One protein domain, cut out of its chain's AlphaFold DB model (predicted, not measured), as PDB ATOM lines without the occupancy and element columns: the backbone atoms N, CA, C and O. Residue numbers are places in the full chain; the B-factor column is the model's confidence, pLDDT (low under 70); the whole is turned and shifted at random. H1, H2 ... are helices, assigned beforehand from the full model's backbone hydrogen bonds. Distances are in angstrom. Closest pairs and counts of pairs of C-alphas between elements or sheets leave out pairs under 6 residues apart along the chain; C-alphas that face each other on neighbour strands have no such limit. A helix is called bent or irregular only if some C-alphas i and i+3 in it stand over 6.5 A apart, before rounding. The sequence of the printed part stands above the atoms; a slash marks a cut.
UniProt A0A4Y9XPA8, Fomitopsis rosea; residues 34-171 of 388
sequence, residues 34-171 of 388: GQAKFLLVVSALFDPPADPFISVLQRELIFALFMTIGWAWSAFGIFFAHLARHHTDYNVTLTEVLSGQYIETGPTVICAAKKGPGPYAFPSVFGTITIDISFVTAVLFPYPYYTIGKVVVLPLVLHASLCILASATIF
ATOM      1  N   GLY A  34     161.351 159.081 215.551       65.50
ATOM      2  CA  GLY A  34     160.213 158.185 215.807       65.50
ATOM      3  C   GLY A  34     159.431 157.819 214.542       65.50
ATOM      4  O   GLY A  34     159.241 156.641 214.248       65.50
ATOM      5  N   GLN A  35     159.033 158.823 213.753       69.06
ATOM      6  CA  GLN A  35     158.279 158.609 212.509       69.06
ATOM      7  C   GLN A  35     159.132 157.945 211.420       69.06
ATOM      8  O   GLN A  35     158.651 157.061 210.712       69.06
ATOM      9  N   ALA A  36     160.416 158.306 211.332       76.31
ATOM     10  CA  ALA A  36     161.341 157.719 210.365       76.31
ATOM     11  C   ALA A  36     161.573 156.213 210.607       76.31
ATOM     12  O   ALA A  36     161.637 155.435 209.657       76.31
ATOM     13  N   LYS A  37     161.639 155.782 211.876       83.00
ATOM     14  CA  LYS A  37     161.806 154.366 212.244       83.00
ATOM     15  C   LYS A  37     160.623 153.503 211.810       83.00
ATOM     16  O   LYS A  37     160.837 152.383 211.360       83.00
ATOM     17  N   PHE A  38     159.395 154.014 211.908       87.38
ATOM     18  CA  PHE A  38     158.205 153.265 211.495       87.38
ATOM     19  C   PHE A  38     158.229 152.938 209.997       87.38
ATOM     20  O   PHE A  38     158.059 151.780 209.626       87.38
ATOM     21  N   LEU A  39     158.506 153.934 209.147       86.38
ATOM     22  CA  LEU A  39     158.584 153.726 207.697       86.38
ATOM     23  C   LEU A  39     159.669 152.717 207.320       86.38
ATOM     24  O   LEU A  39     159.436 151.888 206.448       86.38
ATOM     25  N   LEU A  40     160.808 152.753 208.016       88.38
ATOM     26  CA  LEU A  40     161.915 151.826 207.798       88.38
ATOM     27  C   LEU A  40     161.561 150.378 208.180       88.38
ATOM     28  O   LEU A  40     161.921 149.448 207.465       88.38
ATOM     29  N   VAL A  41     160.834 150.171 209.284       89.06
ATOM     30  CA  VAL A  41     160.365 148.832 209.691       89.06
ATOM     31  C   VAL A  41     159.320 148.301 208.714       89.06
ATOM     32  O   VAL A  41     159.376 147.140 208.320       89.06
ATOM     33  N   VAL A  42     158.379 149.148 208.293       89.00
ATOM     34  CA  VAL A  42     157.341 148.755 207.335       89.00
ATOM     35  C   VAL A  42     157.955 148.395 205.984       89.00
ATOM     36  O   VAL A  42     157.608 147.357 205.429       89.00
ATOM     37  N   SER A  43     158.899 149.193 205.471       86.62
ATOM     38  CA  SER A  43     159.583 148.869 204.215       86.62
ATOM     39  C   SER A  43     160.366 147.557 204.316       86.62
ATOM     40  O   SER A  43     160.270 146.741 203.401       86.62
ATOM     41  N   ALA A  44     161.019 147.292 205.456       89.38
ATOM     42  CA  ALA A  44     161.756 146.046 205.688       89.38
ATOM     43  C   ALA A  44     160.861 144.797 205.710       89.38
ATOM     44  O   ALA A  44     161.307 143.710 205.349       89.38
ATOM     45  N   LEU A  45     159.594 144.935 206.117       89.69
ATOM     46  CA  LEU A  45     158.617 143.843 206.071       89.69
ATOM     47  C   LEU A  45     158.089 143.584 204.655       89.69
ATOM     48  O   LEU A  45     157.749 142.446 204.333       89.69
ATOM     49  N   PHE A  46     157.996 144.622 203.820       87.25
ATOM     50  CA  PHE A  46     157.472 144.501 202.458       87.25
ATOM     51  C   PHE A  46     158.507 144.011 201.446       87.25
ATOM     52  O   PHE A  46     158.124 143.312 200.507       87.25
ATOM     53  N   ASP A  47     159.782 144.365 201.616       87.38
ATOM     54  CA  ASP A  47     160.849 144.007 200.677       87.38
ATOM     55  C   ASP A  47     162.058 143.377 201.392       87.38
ATOM     56  O   ASP A  47     163.086 144.026 201.593       87.38
ATOM     57  N   PRO A  48     161.952 142.107 201.827       88.12
ATOM     58  CA  PRO A  48     163.071 141.426 202.462       88.12
ATOM     59  C   PRO A  48     164.211 141.162 201.453       88.12
ATOM     60  O   PRO A  48     163.953 140.729 200.325       88.12
ATOM     61  N   PRO A  49     165.492 141.294 201.857       87.75
ATOM     62  CA  PRO A  49     166.652 141.084 200.984       87.75
ATOM     63  C   PRO A  49     166.988 139.588 200.796       87.75
ATOM     64  O   PRO A  49     168.127 139.168 200.983       87.75
ATOM     65  N   ALA A  50     165.996 138.757 200.458       85.50
ATOM     66  CA  ALA A  50     166.168 137.313 200.224       85.50
ATOM     67  C   ALA A  50     166.580 136.969 198.775       85.50
ATOM     68  O   ALA A  50     166.926 135.828 198.458       85.50
ATOM     69  N   ASP A  51     166.513 137.960 197.893       86.12
ATOM     70  CA  ASP A  51     166.756 137.846 196.459       86.12
ATOM     71  C   ASP A  51     168.253 137.955 196.105       86.12
ATOM     72  O   ASP A  51     169.058 138.402 196.925       86.12
ATOM     73  N   PRO A  52     168.665 137.547 194.887       86.88
ATOM     74  CA  PRO A  52     170.067 137.601 194.500       86.88
ATOM     75  C   PRO A  52     170.509 139.060 194.383       86.88
ATOM     76  O   PRO A  52     169.731 139.916 193.948       86.88
ATOM     77  N   PHE A  53     171.772 139.330 194.717       88.94
ATOM     78  CA  PHE A  53     172.292 140.689 194.916       88.94
ATOM     79  C   PHE A  53     171.913 141.676 193.817       88.94
ATOM     80  O   PHE A  53     171.370 142.741 194.080       88.94
ATOM     81  N   ILE A  54     172.144 141.310 192.563       87.75
ATOM     82  CA  ILE A  54     171.871 142.184 191.420       87.75
ATOM     83  C   ILE A  54     170.372 142.455 191.206       87.75
ATOM     84  O   ILE A  54     170.008 143.532 190.738       87.75
ATOM     85  N   SER A  55     169.493 141.521 191.586       87.06
ATOM     86  CA  SER A  55     168.041 141.740 191.560       87.06
ATOM     87  C   SER A  55     167.630 142.739 192.640       87.06
ATOM     88  O   SER A  55     166.874 143.666 192.350       87.06
ATOM     89  N   VAL A  56     168.169 142.586 193.856       91.50
ATOM     90  CA  VAL A  56     167.964 143.535 194.962       91.50
ATOM     91  C   VAL A  56     168.503 144.910 194.576       91.50
ATOM     92  O   VAL A  56     167.777 145.892 194.649       91.50
ATOM     93  N   LEU A  57     169.728 144.981 194.053       91.88
ATOM     94  CA  LEU A  57     170.363 146.217 193.603       91.88
ATOM     95  C   LEU A  57     169.506 146.954 192.573       91.88
ATOM     96  O   LEU A  57     169.263 148.149 192.714       91.88
ATOM     97  N   GLN A  58     169.033 146.253 191.538       90.62
ATOM     98  CA  GLN A  58     168.200 146.864 190.507       90.62
ATOM     99  C   GLN A  58     166.860 147.349 191.076       90.62
ATOM    100  O   GLN A  58     166.428 148.456 190.749       90.62
ATOM    101  N   ARG A  59     166.194 146.533 191.903       89.62
ATOM    102  CA  ARG A  59     164.906 146.877 192.518       89.62
ATOM    103  C   ARG A  59     165.032 148.094 193.432       89.62
ATOM    104  O   ARG A  59     164.272 149.045 193.262       89.62
ATOM    105  N   GLU A  60     166.020 148.094 194.318       94.12
ATOM    106  CA  GLU A  60     166.255 149.148 195.308       94.12
ATOM    107  C   GLU A  60     166.765 150.450 194.669       94.12
ATOM    108  O   GLU A  60     166.368 151.540 195.079       94.12
ATOM    109  N   LEU A  61     167.561 150.377 193.592       93.00
ATOM    110  CA  LEU A  61     167.933 151.565 192.811       93.00
ATOM    111  C   LEU A  61     166.730 152.196 192.115       93.00
ATOM    112  O   LEU A  61     166.576 153.417 192.137       93.00
ATOM    113  N   ILE A  62     165.870 151.381 191.492       90.62
ATOM    114  CA  ILE A  62     164.633 151.878 190.879       90.62
ATOM    115  C   ILE A  62     163.739 152.484 191.964       90.62
ATOM    116  O   ILE A  62     163.196 153.567 191.764       90.62
ATOM    117  N   PHE A  63     163.624 151.835 193.119       91.81
ATOM    118  CA  PHE A  63     162.872 152.351 194.254       91.81
ATOM    119  C   PHE A  63     163.388 153.727 194.706       91.81
ATOM    120  O   PHE A  63     162.634 154.702 194.669       91.81
ATOM    121  N   ALA A  64     164.681 153.853 195.015       93.81
ATOM    122  CA  ALA A  64     165.297 155.120 195.409       93.81
ATOM    123  C   ALA A  64     165.160 156.214 194.328       93.81
ATOM    124  O   ALA A  64     164.917 157.383 194.643       93.81
ATOM    125  N   LEU A  65     165.252 155.847 193.046       92.69
ATOM    126  CA  LEU A  65     165.060 156.770 191.926       92.69
ATOM    127  C   LEU A  65     163.623 157.308 191.864       92.69
ATOM    128  O   LEU A  65     163.420 158.511 191.742       92.69
ATOM    129  N   PHE A  66     162.611 156.445 191.968       89.38
ATOM    130  CA  PHE A  66     161.209 156.881 191.950       89.38
ATOM    131  C   PHE A  66     160.871 157.774 193.148       89.38
ATOM    132  O   PHE A  66     160.148 158.757 192.994       89.38
ATOM    133  N   MET A  67     161.440 157.479 194.316       92.88
ATOM    134  CA  MET A  67     161.275 158.288 195.523       92.88
ATOM    135  C   MET A  67     161.890 159.682 195.381       92.88
ATOM    136  O   MET A  67     161.249 160.685 195.696       92.88
ATOM    137  N   THR A  68     163.117 159.760 194.864       93.69
ATOM    138  CA  THR A  68     163.811 161.038 194.643       93.69
ATOM    139  C   THR A  68     163.157 161.863 193.535       93.69
ATOM    140  O   THR A  68     163.004 163.071 193.699       93.69
ATOM    141  N   ILE A  69     162.683 161.227 192.457       92.56
ATOM    142  CA  ILE A  69     161.878 161.887 191.418       92.56
ATOM    143  C   ILE A  69     160.558 162.401 192.001       92.56
ATOM    144  O   ILE A  69     160.184 163.538 191.727       92.56
ATOM    145  N   GLY A  70     159.863 161.600 192.814       90.31
ATOM    146  CA  GLY A  70     158.626 162.017 193.479       90.31
ATOM    147  C   GLY A  70     158.842 163.236 194.376       90.31
ATOM    148  O   GLY A  70     158.068 164.191 194.328       90.31
ATOM    149  N   TRP A  71     159.945 163.264 195.125       94.69
ATOM    150  CA  TRP A  71     160.312 164.423 195.934       94.69
ATOM    151  C   TRP A  71     160.671 165.648 195.087       94.69
ATOM    152  O   TRP A  71     160.139 166.730 195.337       94.69
ATOM    153  N   ALA A  72     161.484 165.496 194.039       94.44
ATOM    154  CA  ALA A  72     161.792 166.588 193.115       94.44
ATOM    155  C   ALA A  72     160.518 167.161 192.467       94.44
ATOM    156  O   ALA A  72     160.352 168.377 192.373       94.44
ATOM    157  N   TRP A  73     159.578 166.290 192.093       92.31
ATOM    158  CA  TRP A  73     158.279 166.684 191.553       92.31
ATOM    159  C   TRP A  73     157.431 167.445 192.573       92.31
ATOM    160  O   TRP A  73     156.813 168.455 192.240       92.31
ATOM    161  N   SER A  74     157.434 167.006 193.833       92.31
ATOM    162  CA  SER A  74     156.736 167.724 194.897       92.31
ATOM    163  C   SER A  74     157.326 169.117 195.133       92.31
ATOM    164  O   SER A  74     156.576 170.080 195.242       92.31
ATOM    165  N   ALA A  75     158.655 169.268 195.102       94.12
ATOM    166  CA  ALA A  75     159.296 170.575 195.223       94.12
ATOM    167  C   ALA A  75     158.884 171.514 194.077       94.12
ATOM    168  O   ALA A  75     158.604 172.690 194.305       94.12
ATOM    169  N   PHE A  76     158.765 170.979 192.861       92.75
ATOM    170  CA  PHE A  76     158.276 171.728 191.707       92.75
ATOM    171  C   PHE A  76     156.807 172.163 191.861       92.75
ATOM    172  O   PHE A  76     156.467 173.307 191.567       92.75
ATOM    173  N   GLY A  77     155.938 171.297 192.391       88.25
ATOM    174  CA  GLY A  77     154.550 171.663 192.696       88.25
ATOM    175  C   GLY A  77     154.439 172.736 193.785       88.25
ATOM    176  O   GLY A  77     153.680 173.689 193.628       88.25
ATOM    177  N   ILE A  78     155.249 172.636 194.845       91.62
ATOM    178  CA  ILE A  78     155.319 173.635 195.927       91.62
ATOM    179  C   ILE A  78     155.774 174.992 195.389       91.62
ATOM    180  O   ILE A  78     155.254 176.025 195.803       91.62
ATOM    181  N   PHE A  79     156.714 175.003 194.444       93.44
ATOM    182  CA  PHE A  79     157.160 176.229 193.791       93.44
ATOM    183  C   PHE A  79     156.013 176.944 193.060       93.44
ATOM    184  O   PHE A  79     155.805 178.134 193.281       93.44
ATOM    185  N   PHE A  80     155.209 176.231 192.266       89.50
ATOM    186  CA  PHE A  80     154.041 176.846 191.623       89.50
ATOM    187  C   PHE A  80     152.958 177.261 192.607       89.50
ATOM    188  O   PHE A  80     152.357 178.318 192.438       89.50
ATOM    189  N   ALA A  81     152.717 176.447 193.634       87.19
ATOM    190  CA  ALA A  81     151.781 176.791 194.690       87.19
ATOM    191  C   ALA A  81     152.188 178.105 195.372       87.19
ATOM    192  O   ALA A  81     151.334 178.947 195.618       87.19
ATOM    193  N   HIS A  82     153.485 178.314 195.607       90.56
ATOM    194  CA  HIS A  82     154.000 179.552 196.181       90.56
ATOM    195  C   HIS A  82     153.830 180.760 195.249       90.56
ATOM    196  O   HIS A  82     153.415 181.813 195.717       90.56
ATOM    197  N   LEU A  83     154.071 180.604 193.940       89.31
ATOM    198  CA  LEU A  83     153.835 181.677 192.959       89.31
ATOM    199  C   LEU A  83     152.362 182.090 192.858       89.31
ATOM    200  O   LEU A  83     152.069 183.223 192.494       89.31
ATOM    201  N   ALA A  84     151.440 181.175 193.158       89.25
ATOM    202  CA  ALA A  84     150.007 181.441 193.145       89.25
ATOM    203  C   ALA A  84     149.482 182.081 194.445       89.25
ATOM    204  O   ALA A  84     148.292 182.385 194.508       89.25
ATOM    205  N   ARG A  85     150.317 182.245 195.483       87.38
ATOM    206  CA  ARG A  85     149.885 182.807 196.770       87.38
ATOM    207  C   ARG A  85     149.885 184.323 196.785       87.38
ATOM    208  O   ARG A  85     150.796 184.957 196.258       87.38
ATOM    209  N   HIS A  86     148.913 184.885 197.500       90.31
ATOM    210  CA  HIS A  86     148.861 186.322 197.772       90.31
ATOM    211  C   HIS A  86     149.506 186.690 199.109       90.31
ATOM    212  O   HIS A  86     150.152 187.734 199.198       90.31
ATOM    213  N   HIS A  87     149.376 185.845 200.138       88.38
ATOM    214  CA  HIS A  87     149.933 186.117 201.461       88.38
ATOM    215  C   HIS A  87     151.108 185.182 201.781       88.38
ATOM    216  O   HIS A  87     150.951 183.963 201.857       88.38
ATOM    217  N   THR A  88     152.301 185.747 201.993       91.25
ATOM    218  CA  THR A  88     153.493 184.992 202.416       91.25
ATOM    219  C   THR A  88     154.026 185.570 203.716       91.25
ATOM    220  O   THR A  88     154.524 186.692 203.736       91.25
ATOM    221  N   ASP A  89     153.965 184.778 204.783       90.75
ATOM    222  CA  ASP A  89     154.570 185.110 206.070       90.75
ATOM    223  C   ASP A  89     155.523 183.983 206.500       90.75
ATOM    224  O   ASP A  89     155.193 182.798 206.417       90.75
ATOM    225  N   TYR A  90     156.730 184.360 206.918       91.00
ATOM    226  CA  TYR A  90     157.788 183.449 207.363       91.00
ATOM    227  C   TYR A  90     157.841 183.300 208.891       91.00
ATOM    228  O   TYR A  90     158.501 182.387 209.383       91.00
ATOM    229  N   ASN A  91     157.139 184.156 209.640       92.69
ATOM    230  CA  ASN A  91     157.174 184.212 211.106       92.69
ATOM    231  C   ASN A  91     156.016 183.457 211.781       92.69
ATOM    232  O   ASN A  91     155.746 183.658 212.964       92.69
ATOM    233  N   VAL A  92     155.340 182.575 211.045       89.31
ATOM    234  CA  VAL A  92     154.124 181.895 211.506       89.31
ATOM    235  C   VAL A  92     154.438 180.744 212.460       89.31
ATOM    236  O   VAL A  92     155.313 179.910 212.204       89.31
ATOM    237  N   THR A  93     153.681 180.656 213.555       91.88
ATOM    238  CA  THR A  93     153.802 179.561 214.525       91.88
ATOM    239  C   THR A  93     153.099 178.290 214.034       91.88
ATOM    240  O   THR A  93     152.088 178.329 213.333       91.88
ATOM    241  N   LEU A  94     153.597 177.111 214.428       86.62
ATOM    242  CA  LEU A  94     153.027 175.824 213.996       86.62
ATOM    243  C   LEU A  94     151.555 175.648 214.423       86.62
ATOM    244  O   LEU A  94     150.782 174.990 213.732       86.62
ATOM    245  N   THR A  95     151.151 176.266 215.532       89.56
ATOM    246  CA  THR A  95     149.759 176.286 216.001       89.56
ATOM    247  C   THR A  95     148.833 177.053 215.060       89.56
ATOM    248  O   THR A  95     147.722 176.600 214.801       89.56
ATOM    249  N   GLU A  96     149.293 178.171 214.495       88.56
ATOM    250  CA  GLU A  96     148.514 178.959 213.535       88.56
ATOM    251  C   GLU A  96     148.423 178.241 212.183       88.56
ATOM    252  O   GLU A  96     147.358 178.212 211.572       88.56
ATOM    253  N   VAL A  97     149.491 177.558 211.755       88.25
ATOM    254  CA  VAL A  97     149.472 176.701 210.553       88.25
ATOM    255  C   VAL A  97     148.408 175.605 210.668       88.25
ATOM    256  O   VAL A  97     147.623 175.393 209.744       88.25
ATOM    257  N   LEU A  98     148.340 174.928 211.818       87.19
ATOM    258  CA  LEU A  98     147.357 173.868 212.061       87.19
ATOM    259  C   LEU A  98     145.920 174.387 212.198       87.19
ATOM    260  O   LEU A  98     144.983 173.625 211.973       87.19
ATOM    261  N   SER A  99     145.737 175.668 212.531       89.38
ATOM    262  CA  SER A  99     144.411 176.295 212.597       89.38
ATOM    263  C   SER A  99     143.756 176.483 211.220       89.38
ATOM    264  O   SER A  99     142.561 176.753 211.144       89.38
ATOM    265  N   GLY A 100     144.522 176.327 210.132       85.00
ATOM    266  CA  GLY A 100     144.012 176.429 208.764       85.00
ATOM    267  C   GLY A 100     143.758 177.861 208.281       85.00
ATOM    268  O   GLY A 100     143.188 178.038 207.209       85.00
ATOM    269  N   GLN A 101     144.202 178.883 209.023       88.00
ATOM    270  CA  GLN A 101     144.018 180.300 208.669       88.00
ATOM    271  C   GLN A 101     144.676 180.712 207.339       88.00
ATOM    272  O   GLN A 101     144.271 181.704 206.744       88.00
ATOM    273  N   TYR A 102     145.652 179.939 206.853       85.19
ATOM    274  CA  TYR A 102     146.440 180.241 205.649       85.19
ATOM    275  C   TYR A 102     146.078 179.372 204.431       85.19
ATOM    276  O   TYR A 102     146.858 179.270 203.482       85.19
ATOM    277  N   ILE A 103     144.918 178.704 204.450       86.12
ATOM    278  CA  ILE A 103     144.472 177.872 203.325       86.12
ATOM    279  C   ILE A 103     143.917 178.770 202.212       86.12
ATOM    280  O   ILE A 103     142.856 179.372 202.349       86.12
ATOM    281  N   GLU A 104     144.616 178.807 201.078       85.88
ATOM    282  CA  GLU A 104     144.191 179.516 199.867       85.88
ATOM    283  C   GLU A 104     143.738 178.532 198.769       85.88
ATOM    284  O   GLU A 104     144.295 177.439 198.595       85.88
ATOM    285  N   THR A 105     142.741 178.927 197.969       83.56
ATOM    286  CA  THR A 105     142.179 178.088 196.893       83.56
ATOM    287  C   THR A 105     143.198 177.801 195.783       83.56
ATOM    288  O   THR A 105     143.267 176.671 195.302       83.56
ATOM    289  N   GLY A 106     144.026 178.783 195.407       78.75
ATOM    290  CA  GLY A 106     145.010 178.660 194.318       78.75
ATOM    291  C   GLY A 106     146.016 177.514 194.523       78.75
ATOM    292  O   GLY A 106     146.038 176.571 193.725       78.75
ATOM    293  N   PRO A 107     146.792 177.520 195.624       75.94
ATOM    294  CA  PRO A 107     147.690 176.421 195.996       75.94
ATOM    295  C   PRO A 107     146.994 175.057 196.082       75.94
ATOM    296  O   PRO A 107     147.559 174.040 195.672       75.94
ATOM    297  N   THR A 108     145.752 175.034 196.579       76.44
ATOM    298  CA  THR A 108     144.975 173.803 196.780       76.44
ATOM    299  C   THR A 108     144.617 173.131 195.451       76.44
ATOM    300  O   THR A 108     144.741 171.912 195.325       76.44
ATOM    301  N   VAL A 109     144.240 173.906 194.429       78.00
ATOM    302  CA  VAL A 109     143.893 173.375 193.098       78.00
ATOM    303  C   VAL A 109     145.122 172.813 192.381       78.00
ATOM    304  O   VAL A 109     145.056 171.725 191.809       78.00
ATOM    305  N   ILE A 110     146.263 173.506 192.459       74.69
ATOM    306  CA  ILE A 110     147.524 173.055 191.845       74.69
ATOM    307  C   ILE A 110     147.979 171.720 192.461       74.69
ATOM    308  O   ILE A 110     148.420 170.819 191.746       74.69
ATOM    309  N   CYS A 111     147.807 171.559 193.775       69.12
ATOM    310  CA  CYS A 111     148.177 170.347 194.508       69.12
ATOM    311  C   CYS A 111     147.199 169.167 194.320       69.12
ATOM    312  O   CYS A 111     147.550 168.024 194.621       69.12
ATOM    313  N   ALA A 112     145.982 169.403 193.815       67.06
ATOM    314  CA  ALA A 112     144.946 168.375 193.670       67.06
ATOM    315  C   ALA A 112     145.090 167.494 192.408       67.06
ATOM    316  O   ALA A 112     144.402 166.479 192.276       67.06
ATOM    317  N   ALA A 113     145.983 167.837 191.474       56.75
ATOM    318  CA  ALA A 113     146.146 167.114 190.212       56.75
ATOM    319  C   ALA A 113     146.916 165.785 190.383       56.75
ATOM    320  O   ALA A 113     148.123 165.709 190.153       56.75
ATOM    321  N   LYS A 114     146.206 164.708 190.746       56.44
ATOM    322  CA  LYS A 114     146.767 163.351 190.884       56.44
ATOM    323  C   LYS A 114     146.343 162.448 189.724       56.44
ATOM    324  O   LYS A 114     145.157 162.316 189.432       56.44
ATOM    325  N   LYS A 115     147.302 161.783 189.069       56.44
ATOM    326  CA  LYS A 115     147.038 160.667 188.141       56.44
ATOM    327  C   LYS A 115     147.521 159.357 188.755       56.44
ATOM    328  O   LYS A 115     148.552 159.325 189.420       56.44
ATOM    329  N   GLY A 116     146.722 158.311 188.544       52.09
ATOM    330  CA  GLY A 116     146.855 157.007 189.188       52.09
ATOM    331  C   GLY A 116     148.105 156.202 188.802       52.09
ATOM    332  O   GLY A 116     148.852 156.588 187.897       52.09
ATOM    333  N   PRO A 117     148.328 155.076 189.502       53.16
ATOM    334  CA  PRO A 117     149.585 154.336 189.480       53.16
ATOM    335  C   PRO A 117     149.874 153.686 188.119       53.16
ATOM    336  O   PRO A 117     148.992 153.143 187.455       53.16
ATOM    337  N   GLY A 118     151.146 153.740 187.717       55.91
ATOM    338  CA  GLY A 118     151.673 153.066 186.530       55.91
ATOM    339  C   GLY A 118     152.128 151.620 186.808       55.91
ATOM    340  O   GLY A 118     152.091 151.164 187.947       55.91
ATOM    341  N   PRO A 119     152.626 150.891 185.790       56.66
ATOM    342  CA  PRO A 119     153.003 149.470 185.872       56.66
ATOM    343  C   PRO A 119     154.108 149.120 186.888       56.66
ATOM    344  O   PRO A 119     154.319 147.942 187.166       56.66
ATOM    345  N   TYR A 120     154.797 150.104 187.473       68.69
ATOM    346  CA  TYR A 120     155.722 149.906 188.596       68.69
ATOM    347  C   TYR A 120     154.999 150.129 189.928       68.69
ATOM    348  O   TYR A 120     155.301 151.076 190.650       68.69
ATOM    349  N   ALA A 121     154.019 149.274 190.228       73.31
ATOM    350  CA  ALA A 121     153.059 149.491 191.312       73.31
ATOM    351  C   ALA A 121     153.732 149.829 192.655       73.31
ATOM    352  O   ALA A 121     153.440 150.874 193.218       73.31
ATOM    353  N   PHE A 122     154.706 149.041 193.119       76.94
ATOM    354  CA  PHE A 122     155.340 149.275 194.426       76.94
ATOM    355  C   PHE A 122     156.129 150.600 194.513       76.94
ATOM    356  O   PHE A 122     155.742 151.458 195.307       76.94
ATOM    357  N   PRO A 123     157.171 150.842 193.686       83.25
ATOM    358  CA  PRO A 123     157.907 152.110 193.721       83.25
ATOM    359  C   PRO A 123     157.032 153.328 193.413       83.25
ATOM    360  O   PRO A 123     157.236 154.399 193.980       83.25
ATOM    361  N   SER A 124     156.035 153.172 192.534       84.38
ATOM    362  CA  SER A 124     155.119 154.267 192.213       84.38
ATOM    363  C   SER A 124     154.205 154.617 193.381       84.38
ATOM    364  O   SER A 124     154.021 155.802 193.626       84.38
ATOM    365  N   VAL A 125     153.709 153.639 194.149       85.06
ATOM    366  CA  VAL A 125     152.868 153.892 195.330       85.06
ATOM    367  C   VAL A 125     153.636 154.709 196.367       85.06
ATOM    368  O   VAL A 125     153.159 155.767 196.772       85.06
ATOM    369  N   PHE A 126     154.858 154.311 196.732       86.31
ATOM    370  CA  PHE A 126     155.664 155.081 197.690       86.31
ATOM    371  C   PHE A 126     156.073 156.466 197.153       86.31
ATOM    372  O   PHE A 126     156.047 157.453 197.896       86.31
ATOM    373  N   GLY A 127     156.355 156.577 195.850       87.25
ATOM    374  CA  GLY A 127     156.587 157.867 195.197       87.25
ATOM    375  C   GLY A 127     155.358 158.782 195.259       87.25
ATOM    376  O   GLY A 127     155.478 159.956 195.607       87.25
ATOM    377  N   THR A 128     154.161 158.244 195.006       86.00
ATOM    378  CA  THR A 128     152.901 158.997 195.118       86.00
ATOM    379  C   THR A 128     152.570 159.372 196.557       86.00
ATOM    380  O   THR A 128     152.173 160.503 196.794       86.00
ATOM    381  N   ILE A 129     152.822 158.492 197.534       87.56
ATOM    382  CA  ILE A 129     152.663 158.806 198.962       87.56
ATOM    383  C   ILE A 129     153.564 159.986 199.352       87.56
ATOM    384  O   ILE A 129     153.141 160.877 200.082       87.56
ATOM    385  N   THR A 130     154.791 160.033 198.827       90.06
ATOM    386  CA  THR A 130     155.722 161.146 199.079       90.06
ATOM    387  C   THR A 130     155.199 162.465 198.525       90.06
ATOM    388  O   THR A 130     155.269 163.490 199.207       90.06
ATOM    389  N   ILE A 131     154.647 162.442 197.310       90.44
ATOM    390  CA  ILE A 131     154.004 163.609 196.696       90.44
ATOM    391  C   ILE A 131     152.799 164.045 197.534       90.44
ATOM    392  O   ILE A 131     152.679 165.220 197.865       90.44
ATOM    393  N   ASP A 132     151.954 163.099 197.933       89.25
ATOM    394  CA  ASP A 132     150.729 163.350 198.685       89.25
ATOM    395  C   ASP A 132     151.003 163.996 200.040       89.25
ATOM    396  O   ASP A 132     150.415 165.028 200.359       89.25
ATOM    397  N   ILE A 133     151.933 163.430 200.813       89.62
ATOM    398  CA  ILE A 133     152.348 163.991 202.102       89.62
ATOM    399  C   ILE A 133     152.908 165.403 201.898       89.62
ATOM    400  O   ILE A 133     152.544 166.318 202.636       89.62
ATOM    401  N   SER A 134     153.748 165.603 200.880       91.81
ATOM    402  CA  SER A 134     154.368 166.905 200.605       91.81
ATOM    403  C   SER A 134     153.346 167.961 200.175       91.81
ATOM    404  O   SER A 134     153.453 169.109 200.582       91.81
ATOM    405  N   PHE A 135     152.331 167.595 199.395       89.69
ATOM    406  CA  PHE A 135     151.299 168.523 198.931       89.69
ATOM    407  C   PHE A 135     150.262 168.857 200.001       89.69
ATOM    408  O   PHE A 135     149.930 170.026 200.171       89.69
ATOM    409  N   VAL A 136     149.793 167.869 200.769       89.50
ATOM    410  CA  VAL A 136     148.848 168.118 201.872       89.50
ATOM    411  C   VAL A 136     149.479 169.026 202.926       89.50
ATOM    412  O   VAL A 136     148.824 169.923 203.447       89.50
ATOM    413  N   THR A 137     150.768 168.835 203.207       88.38
ATOM    414  CA  THR A 137     151.497 169.696 204.144       88.38
ATOM    415  C   THR A 137     151.811 171.067 203.551       88.38
ATOM    416  O   THR A 137     151.637 172.066 204.239       88.38
ATOM    417  N   ALA A 138     152.214 171.156 202.282       89.25
ATOM    418  CA  ALA A 138     152.575 172.430 201.662       89.25
ATOM    419  C   ALA A 138     151.425 173.443 201.599       89.25
ATOM    420  O   ALA A 138     151.676 174.641 201.716       89.25
ATOM    421  N   VAL A 139     150.176 172.987 201.447       87.94
ATOM    422  CA  VAL A 139     149.004 173.880 201.441       87.94
ATOM    423  C   VAL A 139     148.818 174.576 202.795       87.94
ATOM    424  O   VAL A 139     148.394 175.728 202.813       87.94
ATOM    425  N   LEU A 140     149.191 173.923 203.902       87.44
ATOM    426  CA  LEU A 140     149.041 174.461 205.259       87.44
ATOM    427  C   LEU A 140     150.057 175.570 205.570       87.44
ATOM    428  O   LEU A 140     149.715 176.559 206.214       87.44
ATOM    429  N   PHE A 141     151.311 175.412 205.137       88.12
ATOM    430  CA  PHE A 141     152.371 176.381 205.432       88.12
ATOM    431  C   PHE A 141     152.327 177.553 204.455       88.12
ATOM    432  O   PHE A 141     152.388 177.285 203.260       88.12
ATOM    433  N   PRO A 142     152.320 178.824 204.898       90.56
ATOM    434  CA  PRO A 142     152.271 179.993 204.008       90.56
ATOM    435  C   PRO A 142     153.564 180.225 203.204       90.56
ATOM    436  O   PRO A 142     153.537 180.880 202.164       90.56
ATOM    437  N   TYR A 143     154.678 179.614 203.605       91.44
ATOM    438  CA  TYR A 143     155.972 179.674 202.920       91.44
ATOM    439  C   TYR A 143     156.312 178.349 202.202       91.44
ATOM    440  O   TYR A 143     155.755 177.296 202.533       91.44
ATOM    441  N   PRO A 144     157.235 178.353 201.222       92.12
ATOM    442  CA  PRO A 144     157.592 177.149 200.475       92.12
ATOM    443  C   PRO A 144     158.497 176.208 201.291       92.12
ATOM    444  O   PRO A 144     159.715 176.378 201.369       92.12
ATOM    445  N   TYR A 145     157.912 175.171 201.893       90.31
ATOM    446  CA  TYR A 145     158.638 174.214 202.734       90.31
ATOM    447  C   TYR A 145     159.157 172.986 201.954       90.31
ATOM    448  O   TYR A 145     158.629 171.879 202.057       90.31
ATOM    449  N   TYR A 146     160.234 173.153 201.178       91.81
ATOM    450  CA  TYR A 146     160.794 172.087 200.319       91.81
ATOM    451  C   TYR A 146     161.386 170.884 201.072       91.81
ATOM    452  O   TYR A 146     161.532 169.788 200.522       91.81
ATOM    453  N   THR A 147     161.767 171.076 202.334       90.88
ATOM    454  CA  THR A 147     162.454 170.055 203.132       90.88
ATOM    455  C   THR A 147     161.524 168.997 203.710       90.88
ATOM    456  O   THR A 147     162.030 168.013 204.244       90.88
ATOM    457  N   ILE A 148     160.199 169.141 203.574       89.44
ATOM    458  CA  ILE A 148     159.230 168.176 204.114       89.44
ATOM    459  C   ILE A 148     159.459 166.755 203.593       89.44
ATOM    460  O   ILE A 148     159.434 165.794 204.361       89.44
ATOM    461  N   GLY A 149     159.784 166.620 202.305       88.00
ATOM    462  CA  GLY A 149     160.000 165.317 201.681       88.00
ATOM    463  C   GLY A 149     161.174 164.541 202.281       88.00
ATOM    464  O   GLY A 149     161.171 163.312 202.233       88.00
ATOM    465  N   LYS A 150     162.137 165.213 202.937       91.12
ATOM    466  CA  LYS A 150     163.269 164.544 203.600       91.12
ATOM    467  C   LYS A 150     162.807 163.554 204.672       91.12
ATOM    468  O   LYS A 150     163.440 162.516 204.825       91.12
ATOM    469  N   VAL A 151     161.701 163.839 205.365       90.56
ATOM    470  CA  VAL A 151     161.162 162.977 206.436       90.56
ATOM    471  C   VAL A 151     160.730 161.607 205.899       90.56
ATOM    472  O   VAL A 151     160.836 160.609 206.606       90.56
ATOM    473  N   VAL A 152     160.290 161.547 204.640       90.81
ATOM    474  CA  VAL A 152     159.817 160.318 203.985       90.81
ATOM    475  C   VAL A 152     160.926 159.668 203.158       90.81
ATOM    476  O   VAL A 152     161.145 158.463 203.244       90.81
ATOM    477  N   VAL A 153     161.662 160.461 202.375       93.44
ATOM    478  CA  VAL A 153     162.688 159.953 201.453       93.44
ATOM    479  C   VAL A 153     163.884 159.377 202.205       93.44
ATOM    480  O   VAL A 153     164.379 158.321 201.826       93.44
ATOM    481  N   LEU A 154     164.345 160.034 203.275       92.19
ATOM    482  CA  LEU A 154     165.550 159.619 203.996       92.19
ATOM    483  C   LEU A 154     165.450 158.196 204.583       92.19
ATOM    484  O   LEU A 154     166.328 157.394 204.269       92.19
ATOM    485  N   PRO A 155     164.419 157.821 205.371       92.19
ATOM    486  CA  PRO A 155     164.318 156.457 205.900       92.19
ATOM    487  C   PRO A 155     164.172 155.398 204.801       92.19
ATOM    488  O   PRO A 155     164.689 154.296 204.953       92.19
ATOM    489  N   LEU A 156     163.524 155.731 203.682       91.69
ATOM    490  CA  LEU A 156     163.319 154.806 202.567       91.69
ATOM    491  C   LEU A 156     164.590 154.594 201.733       91.69
ATOM    492  O   LEU A 156     164.878 153.473 201.323       91.69
ATOM    493  N   VAL A 157     165.394 155.640 201.530       94.25
ATOM    494  CA  VAL A 157     166.716 155.510 200.896       94.25
ATOM    495  C   VAL A 157     167.693 154.786 201.825       94.25
ATOM    496  O   VAL A 157     168.476 153.962 201.358       94.25
ATOM    497  N   LEU A 158     167.623 155.034 203.138       93.44
ATOM    498  CA  LEU A 158     168.405 154.281 204.121       93.44
ATOM    499  C   LEU A 158     168.030 152.799 204.106       93.44
ATOM    500  O   LEU A 158     168.923 151.962 204.037       93.44
ATOM    501  N   HIS A 159     166.738 152.472 204.080       93.75
ATOM    502  CA  HIS A 159     166.270 151.103 203.884       93.75
ATOM    503  C   HIS A 159     166.864 150.478 202.615       93.75
ATOM    504  O   HIS A 159     167.507 149.438 202.705       93.75
ATOM    505  N   ALA A 160     166.736 151.145 201.464       94.12
ATOM    506  CA  ALA A 160     167.283 150.655 200.200       94.12
ATOM    507  C   ALA A 160     168.796 150.396 200.287       94.12
ATOM    508  O   ALA A 160     169.290 149.358 199.845       94.12
ATOM    509  N   SER A 161     169.542 151.303 200.926       94.44
ATOM    510  CA  SER A 161     170.980 151.132 201.148       94.44
ATOM    511  C   SER A 161     171.299 149.953 202.073       94.44
ATOM    512  O   SER A 161     172.223 149.193 201.788       94.44
ATOM    513  N   LEU A 162     170.508 149.746 203.130       93.75
ATOM    514  CA  LEU A 162     170.655 148.619 204.048       93.75
ATOM    515  C   LEU A 162     170.324 147.294 203.359       93.75
ATOM    516  O   LEU A 162     171.052 146.331 203.565       93.75
ATOM    517  N   CYS A 163     169.303 147.243 202.505       93.06
ATOM    518  CA  CYS A 163     168.981 146.063 201.703       93.06
ATOM    519  C   CYS A 163     170.109 145.714 200.729       93.06
ATOM    520  O   CYS A 163     170.511 144.552 200.646       93.06
ATOM    521  N   ILE A 164     170.672 146.712 200.041       93.81
ATOM    522  CA  ILE A 164     171.818 146.519 199.142       93.81
ATOM    523  C   ILE A 164     173.035 146.013 199.926       93.81
ATOM    524  O   ILE A 164     173.673 145.049 199.506       93.81
ATOM    525  N   LEU A 165     173.339 146.615 201.081       93.94
ATOM    526  CA  LEU A 165     174.458 146.204 201.934       93.94
ATOM    527  C   LEU A 165     174.255 144.807 202.530       93.94
ATOM    528  O   LEU A 165     175.179 143.996 202.511       93.94
ATOM    529  N   ALA A 166     173.060 144.501 203.030       92.44
ATOM    530  CA  ALA A 166     172.722 143.194 203.587       92.44
ATOM    531  C   ALA A 166     172.782 142.101 202.515       92.44
ATOM    532  O   ALA A 166     173.334 141.030 202.755       92.44
ATOM    533  N   SER A 167     172.288 142.383 201.308       91.81
ATOM    534  CA  SER A 167     172.382 141.453 200.184       91.81
ATOM    535  C   SER A 167     173.831 141.263 199.713       91.81
ATOM    536  O   SER A 167     174.234 140.148 199.395       91.81
ATOM    537  N   ALA A 168     174.654 142.317 199.748       90.19
ATOM    538  CA  ALA A 168     176.074 142.226 199.409       90.19
ATOM    539  C   ALA A 168     176.907 141.450 200.450       90.19
ATOM    540  O   ALA A 168     177.862 140.775 200.074       90.19
ATOM    541  N   THR A 169     176.579 141.557 201.744       91.31
ATOM    542  CA  THR A 169     177.427 141.051 202.846       91.31
ATOM    543  C   THR A 169     176.919 139.769 203.502       91.31
ATOM    544  O   THR A 169     177.721 138.889 203.800       91.31
ATOM    545  N   ILE A 170     175.609 139.637 203.732       89.75
ATOM    546  CA  ILE A 170     175.008 138.512 204.471       89.75
ATOM    547  C   ILE A 170     174.579 137.404 203.506       89.75
ATOM    548  O   ILE A 170     174.843 136.227 203.746       89.75
ATOM    549  N   PHE A 171     173.932 137.778 202.400       78.81
ATOM    550  CA  PHE A 171     173.331 136.845 201.444       78.81
ATOM    551  C   PHE A 171     173.906 137.023 200.044       78.81
ATOM    552  O   PHE A 171     173.165 137.235 199.084       78.81
TER     553      PHE A 171
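What this domain is: This is residues 34 to 171 of the 388 residues of a protein of Fomitopsis rosea (UniProt A0A4Y9XPA8). Two long helices, H2 and H6, run side by side in opposite directions, and a third, H5, packs along H2 and touches the first part of H6, making a three-helix bundle. H1 crosses H6 at a steep tilt, short H4 packs on the last turns of H2 and the last part of H5, and tiny H3 lies off the body near the end of H5. The printed part has 138 residues with six named helices, H1 to H6 in order along the chain, and no named strand; the class is all helix. It is only just loose, close to compact, with a radius of gyration of the C-alphas of 17.3 A, and only just elongated, spanning 55 by 31 by 18 A.

How they stand to each other: H1, residues 34 to 46, touches residues 151 to 159 alone of H6, residues 146 to 169, at a steep tilt of 44 degrees, the same way; the closest C-alphas, of Ala 36 and Pro 155, are 5.5 A apart. H2, residues 53 to 83, touches H6 at a shallow tilt of 5 degrees, opposite ways, closest at C-alphas Glu 60 and Ala 160, 5.2 A. H3, residues 94 to 98, is close to but not clearly touching H5, residues 121 to 140, with C-alphas Val 97 and Leu 140 closest at 5.8 A. H4, residues 105 to 111, touches residues 77 to 82 alone of H2, closest at C-alphas Ala 81 and Pro 107, 4.3 A. H4 and H5 form a helical hairpin, closest at C-alphas Cys 111 and Phe 135, 5.7 A. H5 touches H2 at a shallow tilt of 25 degrees, the same way, closest at C-alphas Met 67 and Gly 127, 4.7 A. H5 and H6 form another helical hairpin, closest at C-alphas Ser 134 and Gly 149, 5.9 A. H1 and H5 are apart. Every O i to N i+4 pair is within hydrogen-bond range in H2, H3 and H4; the counts are 8 of 9 in H1, 15 of 16 in H5 and 15 of 20 in H6.

Where its parts are: H1 begins at C-alpha 34, (160.213, 158.185, 215.807), and is 19.3 A long. H2 measures 45.0 A, from C-alpha 53 at (172.292, 140.689, 194.916). H3 has 5 residues and H4 has 7. H5 is 28.9 A long. H6, 35.3 A long, ends at C-alpha 169, (177.427, 141.051, 202.846); it has a kink of 40 degrees near residue 153 and is only just irregular, with C-alphas 146 and 149 7.0 A apart.

The domain as a whole: The two C-alphas farthest apart, of His 86 and Phe 171, are 55.3 A apart. The printed part has no cut and no long link; H5 to H6 is a tight link. The mean pLDDT of the printed part is 86.5, and residues 34 to 35 and 111 to 120 are under 70.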